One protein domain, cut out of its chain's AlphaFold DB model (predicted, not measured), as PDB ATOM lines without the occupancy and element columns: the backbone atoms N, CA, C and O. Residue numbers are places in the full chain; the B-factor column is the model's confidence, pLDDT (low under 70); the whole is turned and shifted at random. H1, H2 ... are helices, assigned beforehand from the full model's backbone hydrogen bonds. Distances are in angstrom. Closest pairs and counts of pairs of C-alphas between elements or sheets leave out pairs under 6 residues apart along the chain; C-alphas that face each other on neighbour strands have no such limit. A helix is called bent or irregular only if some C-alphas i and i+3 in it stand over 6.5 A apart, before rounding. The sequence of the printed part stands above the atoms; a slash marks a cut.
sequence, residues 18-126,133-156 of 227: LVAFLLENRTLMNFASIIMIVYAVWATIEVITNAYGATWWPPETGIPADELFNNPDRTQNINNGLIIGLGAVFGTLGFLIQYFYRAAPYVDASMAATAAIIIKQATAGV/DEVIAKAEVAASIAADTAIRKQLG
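What this domain is: This is residues 18 to 126 and 133 to 156 of the 227 residues of an uncharacterized protein of Euryarchaeota archaeon TMED132 (UniProt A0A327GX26). What shape is seen first? The long, bent helix H4 runs through most of the length as a backbone, with H2 crossing its arm H4a and H5 crossing its arm H4b. H1 turns off at the start of H2, H3 and its long links form a small head at one end, and residues 119 to 126 stick out at the other. What is it made of, and how large is it? The printed part has 133 residues with five named helices, H1 to H5 in order, and no named strand, class all helix. It is extended, with a radius of gyration of the C-alphas of 23.9 A and spans of 84 by 33 by 23 A.

Where its parts are: Where do the first helices lie? H1 is residues 18 to 24, with C-alpha 18 at (842.067, 14.056, 136.140). H2 is residues 26 to 52, 39.3 A long, and H3 is residues 65 to 69. What follows? H4, residues 81 to 123, was assigned as one helix by its hydrogen bonds but is bent, with C-alphas 102 and 105 6.8 A apart; its arms are H4a, residues 81 to 102, 31.2 A, and H4b, residues 105 to 123, 26.5 A. H5 is residues 133 to 155, 32.7 A, ending with C-alpha 155 at (848.353, -2.902, 123.575).

How they stand to each other: Which helices touch? H2 and H4a touch, closest at the C-alphas of Ala 40 and Gly 87, 4.1 A, opposite ways at a steep tilt of 36 degrees, only just past shallow. H4b and H5 touch, closest at the C-alphas of Ala 109 and Ala 143, 4.7 A, opposite ways at a steep tilt of 42 degrees. And the others? H1 is close to but not clearly touching H2, H3 touches no helix, and in each helix or arm every O i to N i+4 pair is within hydrogen-bond range.

The domain as a whole: Is anything cut out? Residues 127 to 132 are not printed, and C-alphas 126 and 133 are 17.2 A apart across the cut. Which links are long, and where is confidence low? The links H2 to H3 and H3 to H4 are long; 38 printed residues have pLDDT under 70, among them residues 103 to 126.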
ATOM      1  N   LEU A  18     840.725  14.638 136.088       68.94
ATOM      2  CA  LEU A  18     842.067  14.056 136.140       68.94
ATOM      3  C   LEU A  18     842.020  12.540 135.957       68.94
ATOM      4  O   LEU A  18     842.813  11.994 135.193       68.94
ATOM      5  N   VAL A  19     841.072  11.860 136.604       69.88
ATOM      6  CA  VAL A  19     840.879  10.414 136.431       69.88
ATOM      7  C   VAL A  19     840.463  10.094 134.995       69.88
ATOM      8  O   VAL A  19     841.048   9.203 134.386       69.88
ATOM      9  N   ALA A  20     839.528  10.851 134.417       74.12
ATOM     10  CA  ALA A  20     839.118  10.689 133.025       74.12
ATOM     11  C   ALA A  20     840.296  10.880 132.057       74.12
ATOM     12  O   ALA A  20     840.504  10.042 131.185       74.12
ATOM     13  N   PHE A  21     841.123  11.910 132.260       74.75
ATOM     14  CA  PHE A  21     842.326  12.142 131.456       74.75
ATOM     15  C   PHE A  21     843.353  11.005 131.584       74.75
ATOM     16  O   PHE A  21     843.941  10.580 130.588       74.75
ATOM     17  N   LEU A  22     843.575  10.498 132.801       68.44
ATOM     18  CA  LEU A  22     844.486   9.377 133.054       68.44
ATOM     19  C   LEU A  22     843.999   8.082 132.390       68.44
ATOM     20  O   LEU A  22     844.815   7.315 131.876       68.44
ATOM     21  N   LEU A  23     842.683   7.850 132.375       68.69
ATOM     22  CA  LEU A  23     842.063   6.710 131.698       68.69
ATOM     23  C   LEU A  23     842.120   6.850 130.172       68.69
ATOM     24  O   LEU A  23     842.385   5.869 129.480       68.69
ATOM     25  N   GLU A  24     841.926   8.060 129.652       77.88
ATOM     26  CA  GLU A  24     841.984   8.351 128.217       77.88
ATOM     27  C   GLU A  24     843.412   8.215 127.661       77.88
ATOM     28  O   GLU A  24     843.610   7.701 126.563       77.88
ATOM     29  N   ASN A  25     844.427   8.570 128.457       79.50
ATOM     30  CA  ASN A  25     845.845   8.480 128.091       79.50
ATOM     31  C   ASN A  25     846.576   7.301 128.748       79.50
ATOM     32  O   ASN A  25     847.777   7.371 129.022       79.50
ATOM     33  N   ARG A  26     845.878   6.190 128.991       74.38
ATOM     34  CA  ARG A  26     846.417   5.051 129.749       74.38
ATOM     35  C   ARG A  26     847.750   4.510 129.204       74.38
ATOM     36  O   ARG A  26     848.640   4.181 129.988       74.38
ATOM     37  N   THR A  27     847.926   4.454 127.883       79.31
ATOM     38  CA  THR A  27     849.189   4.025 127.247       79.31
ATOM     39  C   THR A  27     850.333   5.001 127.519       79.31
ATOM     40  O   THR A  27     851.445   4.579 127.831       79.31
ATOM     41  N   LEU A  28     850.057   6.309 127.469       82.19
ATOM     42  CA  LEU A  28     851.029   7.342 127.830       82.19
ATOM     43  C   LEU A  28     851.412   7.208 129.306       82.19
ATOM     44  O   LEU A  28     852.591   7.282 129.631       82.19
ATOM     45  N   MET A  29     850.442   6.945 130.185       83.38
ATOM     46  CA  MET A  29     850.697   6.792 131.616       83.38
ATOM     47  C   MET A  29     851.572   5.569 131.936       83.38
ATOM     48  O   MET A  29     852.457   5.674 132.781       83.38
ATOM     49  N   ASN A  30     851.381   4.449 131.224       84.50
ATOM     50  CA  ASN A  30     852.259   3.271 131.302       84.50
ATOM     51  C   ASN A  30     853.680   3.579 130.798       84.50
ATOM     52  O   ASN A  30     854.675   3.172 131.385       84.50
ATOM     53  N   PHE A  31     853.809   4.342 129.715       88.44
ATOM     54  CA  PHE A  31     855.134   4.743 129.247       88.44
ATOM     55  C   PHE A  31     855.826   5.702 130.233       88.44
ATOM     56  O   PHE A  31     857.004   5.544 130.555       88.44
ATOM     57  N   ALA A  32     855.081   6.670 130.769       90.44
ATOM     58  CA  ALA A  32     855.577   7.624 131.752       90.44
ATOM     59  C   ALA A  32     856.006   6.938 133.059       90.44
ATOM     60  O   ALA A  32     857.040   7.299 133.623       90.44
ATOM     61  N   SER A  33     855.263   5.934 133.534       91.75
ATOM     62  CA  SER A  33     855.634   5.165 134.729       91.75
ATOM     63  C   SER A  33     856.909   4.356 134.531       91.75
ATOM     64  O   SER A  33     857.743   4.323 135.435       91.75
ATOM     65  N   ILE A  34     857.118   3.772 133.349       92.44
ATOM     66  CA  ILE A  34     858.369   3.078 133.025       92.44
ATOM     67  C   ILE A  34     859.546   4.058 133.089       92.44
ATOM     68  O   ILE A  34     860.548   3.756 133.735       92.44
ATOM     69  N   ILE A  35     859.415   5.254 132.505       95.12
ATOM     70  CA  ILE A  35     860.461   6.288 132.590       95.12
ATOM     71  C   ILE A  35     860.730   6.683 134.048       95.12
ATOM     72  O   ILE A  35     861.889   6.800 134.447       95.12
ATOM     73  N   MET A  36     859.679   6.855 134.854       95.00
ATOM     74  CA  MET A  36     859.812   7.168 136.278       95.00
ATOM     75  C   MET A  36     860.578   6.080 137.043       95.00
ATOM     76  O   MET A  36     861.450   6.398 137.850       95.00
ATOM     77  N   ILE A  37     860.317   4.803 136.750       95.62
ATOM     78  CA  ILE A  37     861.042   3.678 137.355       95.62
ATOM     79  C   ILE A  37     862.504   3.660 136.894       95.62
ATOM     80  O   ILE A  37     863.394   3.513 137.726       95.62
ATOM     81  N   VAL A  38     862.776   3.863 135.601       96.06
ATOM     82  CA  VAL A  38     864.154   3.941 135.080       96.06
ATOM     83  C   VAL A  38     864.930   5.071 135.758       96.06
ATOM     84  O   VAL A  38     866.069   4.864 136.179       96.06
ATOM     85  N   TYR A  39     864.308   6.239 135.940       95.75
ATOM     86  CA  TYR A  39     864.914   7.341 136.685       95.75
ATOM     87  C   TYR A  39     865.180   6.973 138.149       95.75
ATOM     88  O   TYR A  39     866.248   7.282 138.667       95.75
ATOM     89  N   ALA A  40     864.247   6.290 138.817       96.25
ATOM     90  CA  ALA A  40     864.431   5.847 140.197       96.25
ATOM     91  C   ALA A  40     865.593   4.851 140.339       96.25
ATOM     92  O   ALA A  40     866.401   4.963 141.263       96.25
ATOM     93  N   VAL A  41     865.721   3.910 139.397       95.69
ATOM     94  CA  VAL A  41     866.852   2.973 139.337       95.69
ATOM     95  C   VAL A  41     868.155   3.737 139.124       95.69
ATOM     96  O   VAL A  41     869.103   3.535 139.880       95.69
ATOM     97  N   TRP A  42     868.186   4.661 138.163       94.94
ATOM     98  CA  TRP A  42     869.357   5.501 137.922       94.94
ATOM     99  C   TRP A  42     869.745   6.321 139.162       94.94
ATOM    100  O   TRP A  42     870.903   6.291 139.565       94.94
ATOM    101  N   ALA A  43     868.784   6.964 139.831       94.75
ATOM    102  CA  ALA A  43     869.020   7.713 141.065       94.75
ATOM    103  C   ALA A  43     869.552   6.817 142.197       94.75
ATOM    104  O   ALA A  43     870.343   7.265 143.020       94.75
ATOM    105  N   THR A  44     869.156   5.542 142.235       93.75
ATOM    106  CA  THR A  44     869.671   4.571 143.214       93.75
ATOM    107  C   THR A  44     871.107   4.162 142.896       93.75
ATOM    108  O   THR A  44     871.941   4.104 143.799       93.75
ATOM    109  N   ILE A  45     871.420   3.926 141.617       93.56
ATOM    110  CA  ILE A  45     872.795   3.670 141.168       93.56
ATOM    111  C   ILE A  45     873.672   4.870 141.514       93.56
ATOM    112  O   ILE A  45     874.736   4.683 142.086       93.56
ATOM    113  N   GLU A  46     873.178   6.084 141.284       92.69
ATOM    114  CA  GLU A  46     873.864   7.324 141.632       92.69
ATOM    115  C   GLU A  46     874.145   7.447 143.137       92.69
ATOM    116  O   GLU A  46     875.158   8.010 143.549       92.69
ATOM    117  N   VAL A  47     873.276   6.900 143.996       92.81
ATOM    118  CA  VAL A  47     873.558   6.839 145.438       92.81
ATOM    119  C   VAL A  47     874.763   5.958 145.728       92.81
ATOM    120  O   VAL A  47     875.661   6.338 146.483       92.81
ATOM    121  N   ILE A  48     874.764   4.784 145.107       93.31
ATOM    122  CA  ILE A  48     875.779   3.754 145.279       93.31
ATOM    123  C   ILE A  48     877.122   4.242 144.725       93.31
ATOM    124  O   ILE A  48     878.126   4.192 145.432       93.31
ATOM    125  N   THR A  49     877.154   4.761 143.500       92.56
ATOM    126  CA  THR A  49     878.385   5.216 142.838       92.56
ATOM    127  C   THR A  49     879.034   6.370 143.593       92.56
ATOM    128  O   THR A  49     880.232   6.313 143.864       92.56
ATOM    129  N   ASN A  50     878.248   7.342 144.058       92.50
ATOM    130  CA  ASN A  50     878.740   8.433 144.900       92.50
ATOM    131  C   ASN A  50     879.307   7.932 146.242       92.50
ATOM    132  O   ASN A  50     880.361   8.397 146.680       92.50
ATOM    133  N   ALA A  51     878.667   6.935 146.867       90.38
ATOM    134  CA  ALA A  51     879.152   6.333 148.110       90.38
ATOM    135  C   ALA A  51     880.461   5.541 147.932       90.38
ATOM    136  O   ALA A  51     881.265   5.471 148.863       90.38
ATOM    137  N   TYR A  52     880.699   4.967 146.752       90.12
ATOM    138  CA  TYR A  52     881.943   4.259 146.428       90.12
ATOM    139  C   TYR A  52     883.019   5.153 145.795       90.12
ATOM    140  O   TYR A  52     884.137   4.686 145.585       90.12
ATOM    141  N   GLY A  53     882.715   6.422 145.504       87.50
ATOM    142  CA  GLY A  53     883.632   7.313 144.787       87.50
ATOM    143  C   GLY A  53     883.880   6.889 143.339       87.50
ATOM    144  O   GLY A  53     884.971   7.058 142.800       87.50
ATOM    145  N   ALA A  54     882.878   6.258 142.730       86.88
ATOM    146  CA  ALA A  54     882.926   5.751 141.372       86.88
ATOM    147  C   ALA A  54     882.511   6.843 140.372       86.88
ATOM    148  O   ALA A  54     881.329   7.010 140.087       86.88
ATOM    149  N   THR A  55     883.492   7.539 139.796       80.31
ATOM    150  CA  THR A  55     883.301   8.612 138.794       80.31
ATOM    151  C   THR A  55     883.164   8.098 137.354       80.31
ATOM    152  O   THR A  55     883.183   8.844 136.387       80.31
ATOM    153  N   TRP A  56     883.042   6.788 137.154       82.12
ATOM    154  CA  TRP A  56     882.895   6.218 135.811       82.12
ATOM    155  C   TRP A  56     881.435   6.151 135.340       82.12
ATOM    156  O   TRP A  56     881.197   5.803 134.185       82.12
ATOM    157  N   TRP A  57     880.463   6.456 136.210       84.31
ATOM    158  CA  TRP A  57     879.030   6.381 135.915       84.31
ATOM    159  C   TRP A  57     878.434   7.771 135.644       84.31
ATOM    160  O   TRP A  57     878.194   8.527 136.585       84.31
ATOM    161  N   PRO A  58     878.175   8.131 134.376       79.38
ATOM    162  CA  PRO A  58     877.600   9.425 134.035       79.38
ATOM    163  C   PRO A  58     876.054   9.430 134.048       79.38
ATOM    164  O   PRO A  58     875.421   8.397 133.812       79.38
ATOM    165  N   PRO A  59     875.417  10.610 134.184       83.12
ATOM    166  CA  PRO A  59     876.025  11.872 134.597       83.12
ATOM    167  C   PRO A  59     876.330  11.865 136.100       83.12
ATOM    168  O   PRO A  59     875.459  11.539 136.895       83.12
ATOM    169  N   GLU A  60     877.544  12.275 136.466       85.44
ATOM    170  CA  GLU A  60     877.940  12.430 137.866       85.44
ATOM    171  C   GLU A  60     877.227  13.635 138.480       85.44
ATOM    172  O   GLU A  60     877.246  14.746 137.936       85.44
ATOM    173  N   THR A  61     876.593  13.421 139.625       87.06
ATOM    174  CA  THR A  61     875.864  14.459 140.343       87.06
ATOM    175  C   THR A  61     876.218  14.450 141.822       87.06
ATOM    176  O   THR A  61     876.578  13.434 142.404       87.06
ATOM    177  N   GLY A  62     876.084  15.609 142.462       85.25
ATOM    178  CA  GLY A  62     876.479  15.776 143.857       85.25
ATOM    179  C   GLY A  62     877.707  16.661 144.004       85.25
ATOM    180  O   GLY A  62     878.144  17.297 143.047       85.25
ATOM    181  N   ILE A  63     878.204  16.757 145.234       89.19
ATOM    182  CA  ILE A  63     879.345  17.611 145.585       89.19
ATOM    183  C   ILE A  63     880.510  16.699 145.988       89.19
ATOM    184  O   ILE A  63     880.320  15.882 146.897       89.19
ATOM    185  N   PRO A  64     881.695  16.823 145.365       89.25
ATOM    186  CA  PRO A  64     882.885  16.075 145.763       89.25
ATOM    187  C   PRO A  64     883.221  16.290 147.249       89.25
ATOM    188  O   PRO A  64     883.195  17.417 147.761       89.25
ATOM    189  N   ALA A  65     883.475  15.210 147.995       87.19
ATOM    190  CA  ALA A  65     883.723  15.316 149.436       87.19
ATOM    191  C   ALA A  65     885.114  15.893 149.757       87.19
ATOM    192  O   ALA A  65     885.307  16.462 150.835       87.19
ATOM    193  N   ASP A  66     886.078  15.757 148.854       88.44
ATOM    194  CA  ASP A  66     887.403  16.369 148.966       88.44
ATOM    195  C   ASP A  66     887.321  17.900 149.032       88.44
ATOM    196  O   ASP A  66     887.959  18.503 149.898       88.44
ATOM    197  N   GLU A  67     886.465  18.516 148.212       86.25
ATOM    198  CA  GLU A  67     886.218  19.960 148.209       86.25
ATOM    199  C   GLU A  67     885.529  20.433 149.497       86.25
ATOM    200  O   GLU A  67     885.896  21.469 150.058       86.25
ATOM    201  N   LEU A  68     884.551  19.672 150.008       87.31
ATOM    202  CA  LEU A  68     883.791  20.087 151.193       87.31
ATOM    203  C   LEU A  68     884.569  19.892 152.500       87.31
ATOM    204  O   LEU A  68     884.431  20.683 153.436       87.31
ATOM    205  N   PHE A  69     885.369  18.829 152.586       87.56
ATOM    206  CA  PHE A  69     886.091  18.461 153.807       87.56
ATOM    207  C   PHE A  69     887.590  18.772 153.752       87.56
ATOM    208  O   PHE A  69     888.291  18.495 154.727       87.56
ATOM    209  N   ASN A  70     888.074  19.361 152.653       87.12
ATOM    210  CA  ASN A  70     889.477  19.700 152.414       87.12
ATOM    211  C   ASN A  70     890.420  18.511 152.685       87.12
ATOM    212  O   ASN A  70     891.432  18.640 153.379       87.12
ATOM    213  N   ASN A  71     890.034  17.331 152.194       87.50
ATOM    214  CA  ASN A  71     890.771  16.086 152.383       87.50
ATOM    215  C   ASN A  71     890.902  15.347 151.038       87.50
ATOM    216  O   ASN A  71     889.900  14.809 150.566       87.50
ATOM    217  N   PRO A  72     892.113  15.278 150.453       86.06
ATOM    218  CA  PRO A  72     892.330  14.715 149.120       86.06
ATOM    219  C   PRO A  72     892.164  13.191 149.053       86.06
ATOM    220  O   PRO A  72     892.036  12.646 147.963       86.06
ATOM    221  N   ASP A  73     892.140  12.495 150.192       88.06
ATOM    222  CA  ASP A  73     891.961  11.038 150.229       88.06
ATOM    223  C   ASP A  73     890.477  10.631 150.142       88.06
ATOM    224  O   ASP A  73     890.145   9.444 150.109       88.06
ATOM    225  N   ARG A  74     889.555  11.604 150.133       87.44
ATOM    226  CA  ARG A  74     888.118  11.348 150.006       87.44
ATOM    227  C   ARG A  74     887.708  11.327 148.544       87.44
ATOM    228  O   ARG A  74     887.422  12.359 147.959       87.44
ATOM    229  N   THR A  75     887.590  10.126 147.996       89.19
ATOM    230  CA  THR A  75     887.110   9.908 146.624       89.19
ATOM    231  C   THR A  75     885.585   9.883 146.502       89.19
ATOM    232  O   THR A  75     885.070   9.801 145.396       89.19
ATOM    233  N   GLN A  76     884.856   9.908 147.620       90.25
ATOM    234  CA  GLN A  76     883.393   9.832 147.657       90.25
ATOM    235  C   GLN A  76     882.743  11.167 147.287       90.25
ATOM    236  O   GLN A  76     883.270  12.237 147.593       90.25
ATOM    237  N   ASN A  77     881.524  11.095 146.761       91.25
ATOM    238  CA  ASN A  77     880.704  12.263 146.461       91.25
ATOM    239  C   ASN A  77     879.499  12.313 147.408       91.25
ATOM    240  O   ASN A  77     878.909  11.293 147.769       91.25
ATOM    241  N   ILE A  78     879.111  13.518 147.819       90.56
ATOM    242  CA  ILE A  78     877.889  13.747 148.593       90.56
ATOM    243  C   ILE A  78     876.721  13.778 147.621       90.56
ATOM    244  O   ILE A  78     876.685  14.612 146.716       90.56
ATOM    245  N   ASN A  79     875.750  12.896 147.838       91.38
ATOM    246  CA  ASN A  79     874.626  12.739 146.931       91.38
ATOM    247  C   ASN A  79     873.805  14.025 146.769       91.38
ATOM    248  O   ASN A  79     873.551  14.759 147.727       91.38
ATOM    249  N   ASN A  80     873.288  14.247 145.560       93.06
ATOM    250  CA  ASN A  80     872.331  15.317 145.321       93.06
ATOM    251  C   ASN A  80     870.949  14.947 145.892       93.06
ATOM    252  O   ASN A  80     870.244  14.089 145.359       93.06
ATOM    253  N   GLY A  81     870.539  15.639 146.958       90.75
ATOM    254  CA  GLY A  81     869.263  15.389 147.635       90.75
ATOM    255  C   GLY A  81     868.030  15.548 146.740       90.75
ATOM    256  O   GLY A  81     867.043  14.846 146.950       90.75
ATOM    257  N   LEU A  82     868.083  16.404 145.710       93.44
ATOM    258  CA  LEU A  82     866.984  16.540 144.748       93.44
ATOM    259  C   LEU A  82     866.826  15.269 143.906       93.44
ATOM    260  O   LEU A  82     865.707  14.819 143.686       93.44
ATOM    261  N   ILE A  83     867.940  14.682 143.466       93.62
ATOM    262  CA  ILE A  83     867.938  13.475 142.633       93.62
ATOM    263  C   ILE A  83     867.450  12.276 143.435       93.62
ATOM    264  O   ILE A  83     866.576  11.549 142.973       93.62
ATOM    265  N   ILE A  84     867.935  12.115 144.669       93.31
ATOM    266  CA  ILE A  84     867.457  11.039 145.545       93.31
ATOM    267  C   ILE A  84     865.971  11.229 145.863       93.31
ATOM    268  O   ILE A  84     865.191  10.280 145.783       93.31
ATOM    269  N   GLY A  85     865.569  12.456 146.211       94.44
ATOM    270  CA  GLY A  85     864.189  12.771 146.566       94.44
ATOM    271  C   GLY A  85     863.221  12.503 145.416       94.44
ATOM    272  O   GLY A  85     862.223  11.807 145.600       94.44
ATOM    273  N   LEU A  86     863.539  12.990 144.213       95.75
ATOM    274  CA  LEU A  86     862.743  12.714 143.016       95.75
ATOM    275  C   LEU A  86     862.781  11.232 142.646       95.75
ATOM    276  O   LEU A  86     861.753  10.697 142.248       95.75
ATOM    277  N   GLY A  87     863.918  10.555 142.822       96.00
ATOM    278  CA  GLY A  87     864.051   9.123 142.561       96.00
ATOM    279  C   GLY A  87     863.103   8.301 143.431       96.00
ATOM    280  O   GLY A  87     862.387   7.441 142.924       96.00
ATOM    281  N   ALA A  88     863.013   8.621 144.724       95.81
ATOM    282  CA  ALA A  88     862.084   7.968 145.642       95.81
ATOM    283  C   ALA A  88     860.610   8.222 145.269       95.81
ATOM    284  O   ALA A  88     859.794   7.295 145.268       95.81
ATOM    285  N   VAL A  89     860.260   9.461 144.906       96.62
ATOM    286  CA  VAL A  89     858.892   9.816 144.487       96.62
ATOM    287  C   VAL A  89     858.525   9.141 143.164       96.62
ATOM    288  O   VAL A  89     857.464   8.533 143.058       96.62
ATOM    289  N   PHE A  90     859.401   9.189 142.161       96.19
ATOM    290  CA  PHE A  90     859.165   8.569 140.856       96.19
ATOM    291  C   PHE A  90     859.147   7.046 140.936       96.19
ATOM    292  O   PHE A  90     858.318   6.424 140.281       96.19
ATOM    293  N   GLY A  91     859.976   6.437 141.783       95.12
ATOM    294  CA  GLY A  91     859.929   4.997 142.014       95.12
ATOM    295  C   GLY A  91     858.584   4.574 142.599       95.12
ATOM    296  O   GLY A  91     857.903   3.717 142.041       95.12
ATOM    297  N   THR A  92     858.160   5.220 143.688       95.12
ATOM    298  CA  THR A  92     856.890   4.892 144.355       95.12
ATOM    299  C   THR A  92     855.672   5.160 143.469       95.12
ATOM    300  O   THR A  92     854.816   4.285 143.332       95.12
ATOM    301  N   LEU A  93     855.609   6.320 142.811       92.56
ATOM    302  CA  LEU A  93     854.509   6.663 141.910       92.56
ATOM    303  C   LEU A  93     854.511   5.795 140.644       92.56
ATOM    304  O   LEU A  93     853.453   5.354 140.201       92.56
ATOM    305  N   GLY A  94     855.687   5.506 140.087       92.00
ATOM    306  CA  GLY A  94     855.856   4.624 138.937       92.00
ATOM    307  C   GLY A  94     855.342   3.216 139.223       92.00
ATOM    308  O   GLY A  94     854.516   2.709 138.466       92.00
ATOM    309  N   PHE A  95     855.732   2.613 140.352       92.25
ATOM    310  CA  PHE A  95     855.194   1.313 140.768       92.25
ATOM    311  C   PHE A  95     853.687   1.350 141.012       92.25
ATOM    312  O   PHE A  95     852.996   0.413 140.623       92.25
ATOM    313  N   LEU A  96     853.161   2.424 141.607       89.06
ATOM    314  CA  LEU A  96     851.724   2.574 141.829       89.06
ATOM    315  C   LEU A  96     850.945   2.609 140.506       89.06
ATOM    316  O   LEU A  96     849.931   1.931 140.360       89.06
ATOM    317  N   ILE A  97     851.435   3.355 139.515       86.94
ATOM    318  CA  ILE A  97     850.818   3.409 138.186       86.94
ATOM    319  C   ILE A  97     850.915   2.052 137.491       86.94
ATOM    320  O   ILE A  97     849.924   1.613 136.915       86.94
ATOM    321  N   GLN A  98     852.054   1.355 137.584       85.25
ATOM    322  CA  GLN A  98     852.178   0.000 137.034       85.25
ATOM    323  C   GLN A  98     851.245  -0.990 137.720       85.25
ATOM    324  O   GLN A  98     850.657  -1.839 137.049       85.25
ATOM    325  N   TYR A  99     851.061  -0.852 139.031       82.56
ATOM    326  CA  TYR A  99     850.080  -1.629 139.768       82.56
ATOM    327  C   TYR A  99     848.679  -1.377 139.221       82.56
ATOM    328  O   TYR A  99     848.019  -2.337 138.860       82.56
ATOM    329  N   PHE A 100     848.233  -0.131 139.054       78.25
ATOM    330  CA  PHE A 100     846.906   0.137 138.487       78.25
ATOM    331  C   PHE A 100     846.783  -0.270 137.017       78.25
ATOM    332  O   PHE A 100     845.755  -0.812 136.619       78.25
ATOM    333  N   TYR A 101     847.825  -0.072 136.211       73.69
ATOM    334  CA  TYR A 101     847.819  -0.467 134.808       73.69
ATOM    335  C   TYR A 101     847.682  -1.982 134.653       73.69
ATOM    336  O   TYR A 101     846.930  -2.431 133.789       73.69
ATOM    337  N   ARG A 102     848.378  -2.760 135.489       73.44
ATOM    338  CA  ARG A 102     848.300  -4.218 135.455       73.44
ATOM    339  C   ARG A 102     847.066  -4.726 136.189       73.44
ATOM    340  O   ARG A 102     846.356  -5.528 135.620       73.44
ATOM    341  N   ALA A 103     846.784  -4.254 137.399       64.81
ATOM    342  CA  ALA A 103     845.750  -4.789 138.283       64.81
ATOM    343  C   ALA A 103     844.322  -4.353 137.935       64.81
ATOM    344  O   ALA A 103     843.412  -5.143 138.164       64.81
ATOM    345  N   ALA A 104     844.087  -3.152 137.385       65.06
ATOM    346  CA  ALA A 104     842.716  -2.678 137.144       65.06
ATOM    347  C   ALA A 104     841.885  -3.633 136.256       65.06
ATOM    348  O   ALA A 104     840.783  -3.988 136.666       65.06
ATOM    349  N   PRO A 105     842.408  -4.165 135.130       65.25
ATOM    350  CA  PRO A 105     841.694  -5.171 134.344       65.25
ATOM    351  C   PRO A 105     841.388  -6.455 135.124       65.25
ATOM    352  O   PRO A 105     840.288  -6.984 135.001       65.25
ATOM    353  N   TYR A 106     842.331  -6.953 135.937       61.88
ATOM    354  CA  TYR A 106     842.124  -8.178 136.720       61.88
ATOM    355  C   TYR A 106     841.086  -7.979 137.831       61.88
ATOM    356  O   TYR A 106     840.282  -8.874 138.094       61.88
ATOM    357  N   VAL A 107     841.059  -6.810 138.474       65.00
ATOM    358  CA  VAL A 107     840.085  -6.493 139.530       65.00
ATOM    359  C   VAL A 107     838.685  -6.311 138.940       65.00
ATOM    360  O   VAL A 107     837.737  -6.907 139.443       65.00
ATOM    361  N   ASP A 108     838.549  -5.582 137.832       68.00
ATOM    362  CA  ASP A 108     837.247  -5.392 137.180       68.00
ATOM    363  C   ASP A 108     836.698  -6.712 136.620       68.00
ATOM    364  O   ASP A 108     835.520  -7.030 136.803       68.00
ATOM    365  N   ALA A 109     837.555  -7.527 135.995       67.38
ATOM    366  CA  ALA A 109     837.162  -8.830 135.469       67.38
ATOM    367  C   ALA A 109     836.794  -9.819 136.585       67.38
ATOM    368  O   ALA A 109     835.799 -10.532 136.462       67.38
ATOM    369  N   SER A 110     837.542  -9.841 137.693       61.91
ATOM    370  CA  SER A 110     837.233 -10.716 138.835       61.91
ATOM    371  C   SER A 110     835.950 -10.305 139.549       61.91
ATOM    372  O   SER A 110     835.136 -11.173 139.878       61.91
ATOM    373  N   MET A 111     835.696  -9.003 139.716       68.38
ATOM    374  CA  MET A 111     834.426  -8.508 140.255       68.38
ATOM    375  C   MET A 111     833.249  -8.847 139.335       68.38
ATOM    376  O   MET A 111     832.221  -9.328 139.816       68.38
ATOM    377  N   ALA A 112     833.398  -8.658 138.022       67.75
ATOM    378  CA  ALA A 112     832.358  -8.987 137.049       67.75
ATOM    379  C   ALA A 112     832.073 -10.498 136.983       67.75
ATOM    380  O   ALA A 112     830.908 -10.898 137.001       67.75
ATOM    381  N   ALA A 113     833.114 -11.340 136.963       67.25
ATOM    382  CA  ALA A 113     832.980 -12.796 136.965       67.25
ATOM    383  C   ALA A 113     832.290 -13.294 138.245       67.25
ATOM    384  O   ALA A 113     831.340 -14.075 138.179       67.25
ATOM    385  N   THR A 114     832.699 -12.774 139.404       66.44
ATOM    386  CA  THR A 114     832.090 -13.116 140.698       66.44
ATOM    387  C   THR A 114     830.621 -12.693 140.750       66.44
ATOM    388  O   THR A 114     829.757 -13.489 141.120       66.44
ATOM    389  N   ALA A 115     830.298 -11.469 140.318       66.19
ATOM    390  CA  ALA A 115     828.922 -10.977 140.281       66.19
ATOM    391  C   ALA A 115     828.035 -11.802 139.334       66.19
ATOM    392  O   ALA A 115     826.904 -12.140 139.689       66.19
ATOM    393  N   ALA A 116     828.548 -12.172 138.157       65.19
ATOM    394  CA  ALA A 116     827.829 -13.013 137.206       65.19
ATOM    395  C   ALA A 116     827.510 -14.394 137.793       65.19
ATOM    396  O   ALA A 116     826.399 -14.896 137.606       65.19
ATOM    397  N   ILE A 117     828.438 -14.989 138.547       67.06
ATOM    398  CA  ILE A 117     828.205 -16.288 139.185       67.06
ATOM    399  C   ILE A 117     827.200 -16.174 140.334       67.06
ATOM    400  O   ILE A 117     826.283 -16.992 140.398       67.06
ATOM    401  N   ILE A 118     827.285 -15.135 141.173       68.00
ATOM    402  CA  ILE A 118     826.297 -14.885 142.239       68.00
ATOM    403  C   ILE A 118     824.893 -14.712 141.644       68.00
ATOM    404  O   ILE A 118     823.935 -15.313 142.130       68.00
ATOM    405  N   ILE A 119     824.759 -13.934 140.564       67.81
ATOM    406  CA  ILE A 119     823.479 -13.763 139.865       67.81
ATOM    407  C   ILE A 119     823.015 -15.102 139.289       67.81
ATOM    408  O   ILE A 119     821.856 -15.467 139.471       67.81
ATOM    409  N   LYS A 120     823.896 -15.879 138.650       65.56
ATOM    410  CA  LYS A 120     823.545 -17.193 138.095       65.56
ATOM    411  C   LYS A 120     823.072 -18.159 139.186       65.56
ATOM    412  O   LYS A 120     822.058 -18.812 138.991       65.56
ATOM    413  N   GLN A 121     823.713 -18.181 140.354       65.69
ATOM    414  CA  GLN A 121     823.300 -18.985 141.512       65.69
ATOM    415  C   GLN A 121     821.966 -18.514 142.114       65.69
ATOM    416  O   GLN A 121     821.109 -19.337 142.438       65.69
ATOM    417  N   ALA A 122     821.756 -17.197 142.216       61.22
ATOM    418  CA  ALA A 122     820.508 -16.616 142.712       61.22
ATOM    419  C   ALA A 122     819.327 -16.838 141.749       61.22
ATOM    420  O   ALA A 122     818.187 -16.979 142.190       61.22
ATOM    421  N   THR A 123     819.598 -16.891 140.442       61.00
ATOM    422  CA  THR A 123     818.571 -17.036 139.397       61.00
ATOM    423  C   THR A 123     818.317 -18.502 139.023       61.00
ATOM    424  O   THR A 123     817.217 -18.830 138.591       61.00
ATOM    425  N   ALA A 124     819.289 -19.401 139.223       59.09
ATOM    426  CA  ALA A 124     819.182 -20.823 138.870       59.09
ATOM    427  C   ALA A 124     818.377 -21.674 139.865       59.09
ATOM    428  O   ALA A 124     818.207 -22.862 139.621       59.09
ATOM    429  N   GLY A 125     817.864 -21.100 140.960       50.75
ATOM    430  CA  GLY A 125     816.975 -21.803 141.887       50.75
ATOM    431  C   GLY A 125     817.572 -23.111 142.413       50.75
ATOM    432  O   GLY A 125     817.158 -24.174 141.980       50.75
ATOM    433  N   VAL A 126     818.542 -23.010 143.333       53.31
ATOM    434  CA  VAL A 126     819.097 -24.082 144.195       53.31
ATOM    435  C   VAL A 126     818.847 -25.505 143.671       53.31
ATOM    436  O   VAL A 126     817.953 -26.213 144.134       53.31
ATOM    437  N   ASP A 133     834.806 -23.581 146.252       62.88
ATOM    438  CA  ASP A 133     836.188 -23.513 145.796       62.88
ATOM    439  C   ASP A 133     836.280 -23.715 144.275       62.88
ATOM    440  O   ASP A 133     837.025 -22.999 143.604       62.88
ATOM    441  N   GLU A 134     835.450 -24.586 143.688       67.25
ATOM    442  CA  GLU A 134     835.396 -24.777 142.227       67.25
ATOM    443  C   GLU A 134     834.861 -23.526 141.508       67.25
ATOM    444  O   GLU A 134     835.367 -23.110 140.459       67.25
ATOM    445  N   VAL A 135     833.858 -22.873 142.099       64.88
ATOM    446  CA  VAL A 135     833.295 -21.619 141.582       64.88
ATOM    447  C   VAL A 135     834.317 -20.488 141.617       64.88
ATOM    448  O   VAL A 135     834.433 -19.749 140.638       64.88
ATOM    449  N   ILE A 136     835.057 -20.358 142.719       70.31
ATOM    450  CA  ILE A 136     836.103 -19.342 142.866       70.31
ATOM    451  C   ILE A 136     837.226 -19.600 141.857       70.31
ATOM    452  O   ILE A 136     837.605 -18.677 141.135       70.31
ATOM    453  N   ALA A 137     837.678 -20.850 141.719       71.81
ATOM    454  CA  ALA A 137     838.717 -21.216 140.760       71.81
ATOM    455  C   ALA A 137     838.299 -20.905 139.312       71.81
ATOM    456  O   ALA A 137     839.054 -20.301 138.547       71.81
ATOM    457  N   LYS A 138     837.062 -21.246 138.927       72.25
ATOM    458  CA  LYS A 138     836.549 -20.959 137.579       72.25
ATOM    459  C   LYS A 138     836.357 -19.459 137.337       72.25
ATOM    460  O   LYS A 138     836.591 -18.989 136.223       72.25
ATOM    461  N   ALA A 139     835.966 -18.703 138.365       70.06
ATOM    462  CA  ALA A 139     835.875 -17.247 138.305       70.06
ATOM    463  C   ALA A 139     837.252 -16.595 138.117       70.06
ATOM    464  O   ALA A 139     837.385 -15.684 137.305       70.06
ATOM    465  N   GLU A 140     838.272 -17.075 138.827       69.38
ATOM    466  CA  GLU A 140     839.644 -16.567 138.751       69.38
ATOM    467  C   GLU A 140     840.274 -16.826 137.374       69.38
ATOM    468  O   GLU A 140     840.856 -15.918 136.771       69.38
ATOM    469  N   VAL A 141     840.084 -18.029 136.819       74.00
ATOM    470  CA  VAL A 141     840.551 -18.374 135.464       74.00
ATOM    471  C   VAL A 141     839.827 -17.541 134.400       74.00
ATOM    472  O   VAL A 141     840.459 -16.982 133.507       74.00
ATOM    473  N   ALA A 142     838.505 -17.377 134.502       71.50
ATOM    474  CA  ALA A 142     837.762 -16.537 133.561       71.50
ATOM    475  C   ALA A 142     838.161 -15.053 133.665       71.50
ATOM    476  O   ALA A 142     838.293 -14.370 132.647       71.50
ATOM    477  N   ALA A 143     838.389 -14.554 134.884       69.69
ATOM    478  CA  ALA A 143     838.809 -13.181 135.130       69.69
ATOM    479  C   ALA A 143     840.213 -12.893 134.591       69.69
ATOM    480  O   ALA A 143     840.426 -11.855 133.968       69.69
ATOM    481  N   SER A 144     841.154 -13.815 134.792       71.31
ATOM    482  CA  SER A 144     842.517 -13.697 134.265       71.31
ATOM    483  C   SER A 144     842.541 -13.722 132.737       71.31
ATOM    484  O   SER A 144     843.143 -12.833 132.141       71.31
ATOM    485  N   ILE A 145     841.803 -14.633 132.092       74.88
ATOM    486  CA  ILE A 145     841.685 -14.677 130.622       74.88
ATOM    487  C   ILE A 145     841.047 -13.390 130.073       74.88
ATOM    488  O   ILE A 145     841.532 -12.819 129.091       74.88
ATOM    489  N   ALA A 146     839.973 -12.902 130.701       72.81
ATOM    490  CA  ALA A 146     839.297 -11.677 130.275       72.81
ATOM    491  C   ALA A 146     840.183 -10.433 130.451       72.81
ATOM    492  O   ALA A 146     840.228  -9.573 129.568       72.81
ATOM    493  N   ALA A 147     840.924 -10.355 131.558       70.88
ATOM    494  CA  ALA A 147     841.870  -9.280 131.822       70.88
ATOM    495  C   ALA A 147     843.056  -9.302 130.848       70.88
ATOM    496  O   ALA A 147     843.375  -8.261 130.276       70.88
ATOM    497  N   ASP A 148     843.648 -10.469 130.585       71.19
ATOM    498  CA  ASP A 148     844.736 -10.624 129.611       71.19
ATOM    499  C   ASP A 148     844.281 -10.254 128.195       71.19
ATOM    500  O   ASP A 148     844.988  -9.551 127.470       71.19
ATOM    501  N   THR A 149     843.064 -10.650 127.817       75.19
ATOM    502  CA  THR A 149     842.469 -10.278 126.524       75.19
ATOM    503  C   THR A 149     842.231  -8.768 126.434       75.19
ATOM    504  O   THR A 149     842.524  -8.153 125.406       75.19
ATOM    505  N   ALA A 150     841.751  -8.136 127.510       69.94
ATOM    506  CA  ALA A 150     841.559  -6.687 127.570       69.94
ATOM    507  C   ALA A 150     842.890  -5.919 127.505       69.94
ATOM    508  O   ALA A 150     842.967  -4.900 126.817       69.94
ATOM    509  N   ILE A 151     843.937  -6.422 128.166       71.69
ATOM    510  CA  ILE A 151     845.293  -5.860 128.117       71.69
ATOM    511  C   ILE A 151     845.862  -5.978 126.699       71.69
ATOM    512  O   ILE A 151     846.334  -4.981 126.159       71.69
ATOM    513  N   ARG A 152     845.758  -7.152 126.058       68.81
ATOM    514  CA  ARG A 152     846.223  -7.368 124.675       68.81
ATOM    515  C   ARG A 152     845.520  -6.440 123.685       68.81
ATOM    516  O   ARG A 152     846.175  -5.770 122.892       68.81
ATOM    517  N   LYS A 153     844.194  -6.318 123.798       70.44
ATOM    518  CA  LYS A 153     843.394  -5.393 122.980       70.44
ATOM    519  C   LYS A 153     843.798  -3.929 123.190       70.44
ATOM    520  O   LYS A 153     843.711  -3.129 122.265       70.44
ATOM    521  N   GLN A 154     844.243  -3.569 124.393       63.41
ATOM    522  CA  GLN A 154     844.731  -2.224 124.712       63.41
ATOM    523  C   GLN A 154     846.175  -1.968 124.269       63.41
ATOM    524  O   GLN A 154     846.520  -0.811 124.033       63.41
ATOM    525  N   LEU A 155     847.003  -3.008 124.136       65.38
ATOM    526  CA  LEU A 155     848.353  -2.902 123.575       65.38
ATOM    527  C   LEU A 155     848.361  -2.764 122.045       65.38
ATOM    528  O   LEU A 155     849.391  -2.403 121.486       65.38
ATOM    529  N   GLY A 156     847.224  -2.980 121.375       59.25
ATOM    530  CA  GLY A 156     847.135  -2.888 119.916       59.25
ATOM    531  C   GLY A 156     847.782  -4.068 119.184       59.25
ATOM    532  O   GLY A 156     848.016  -3.967 117.982       59.25
TER     533      GLY A 156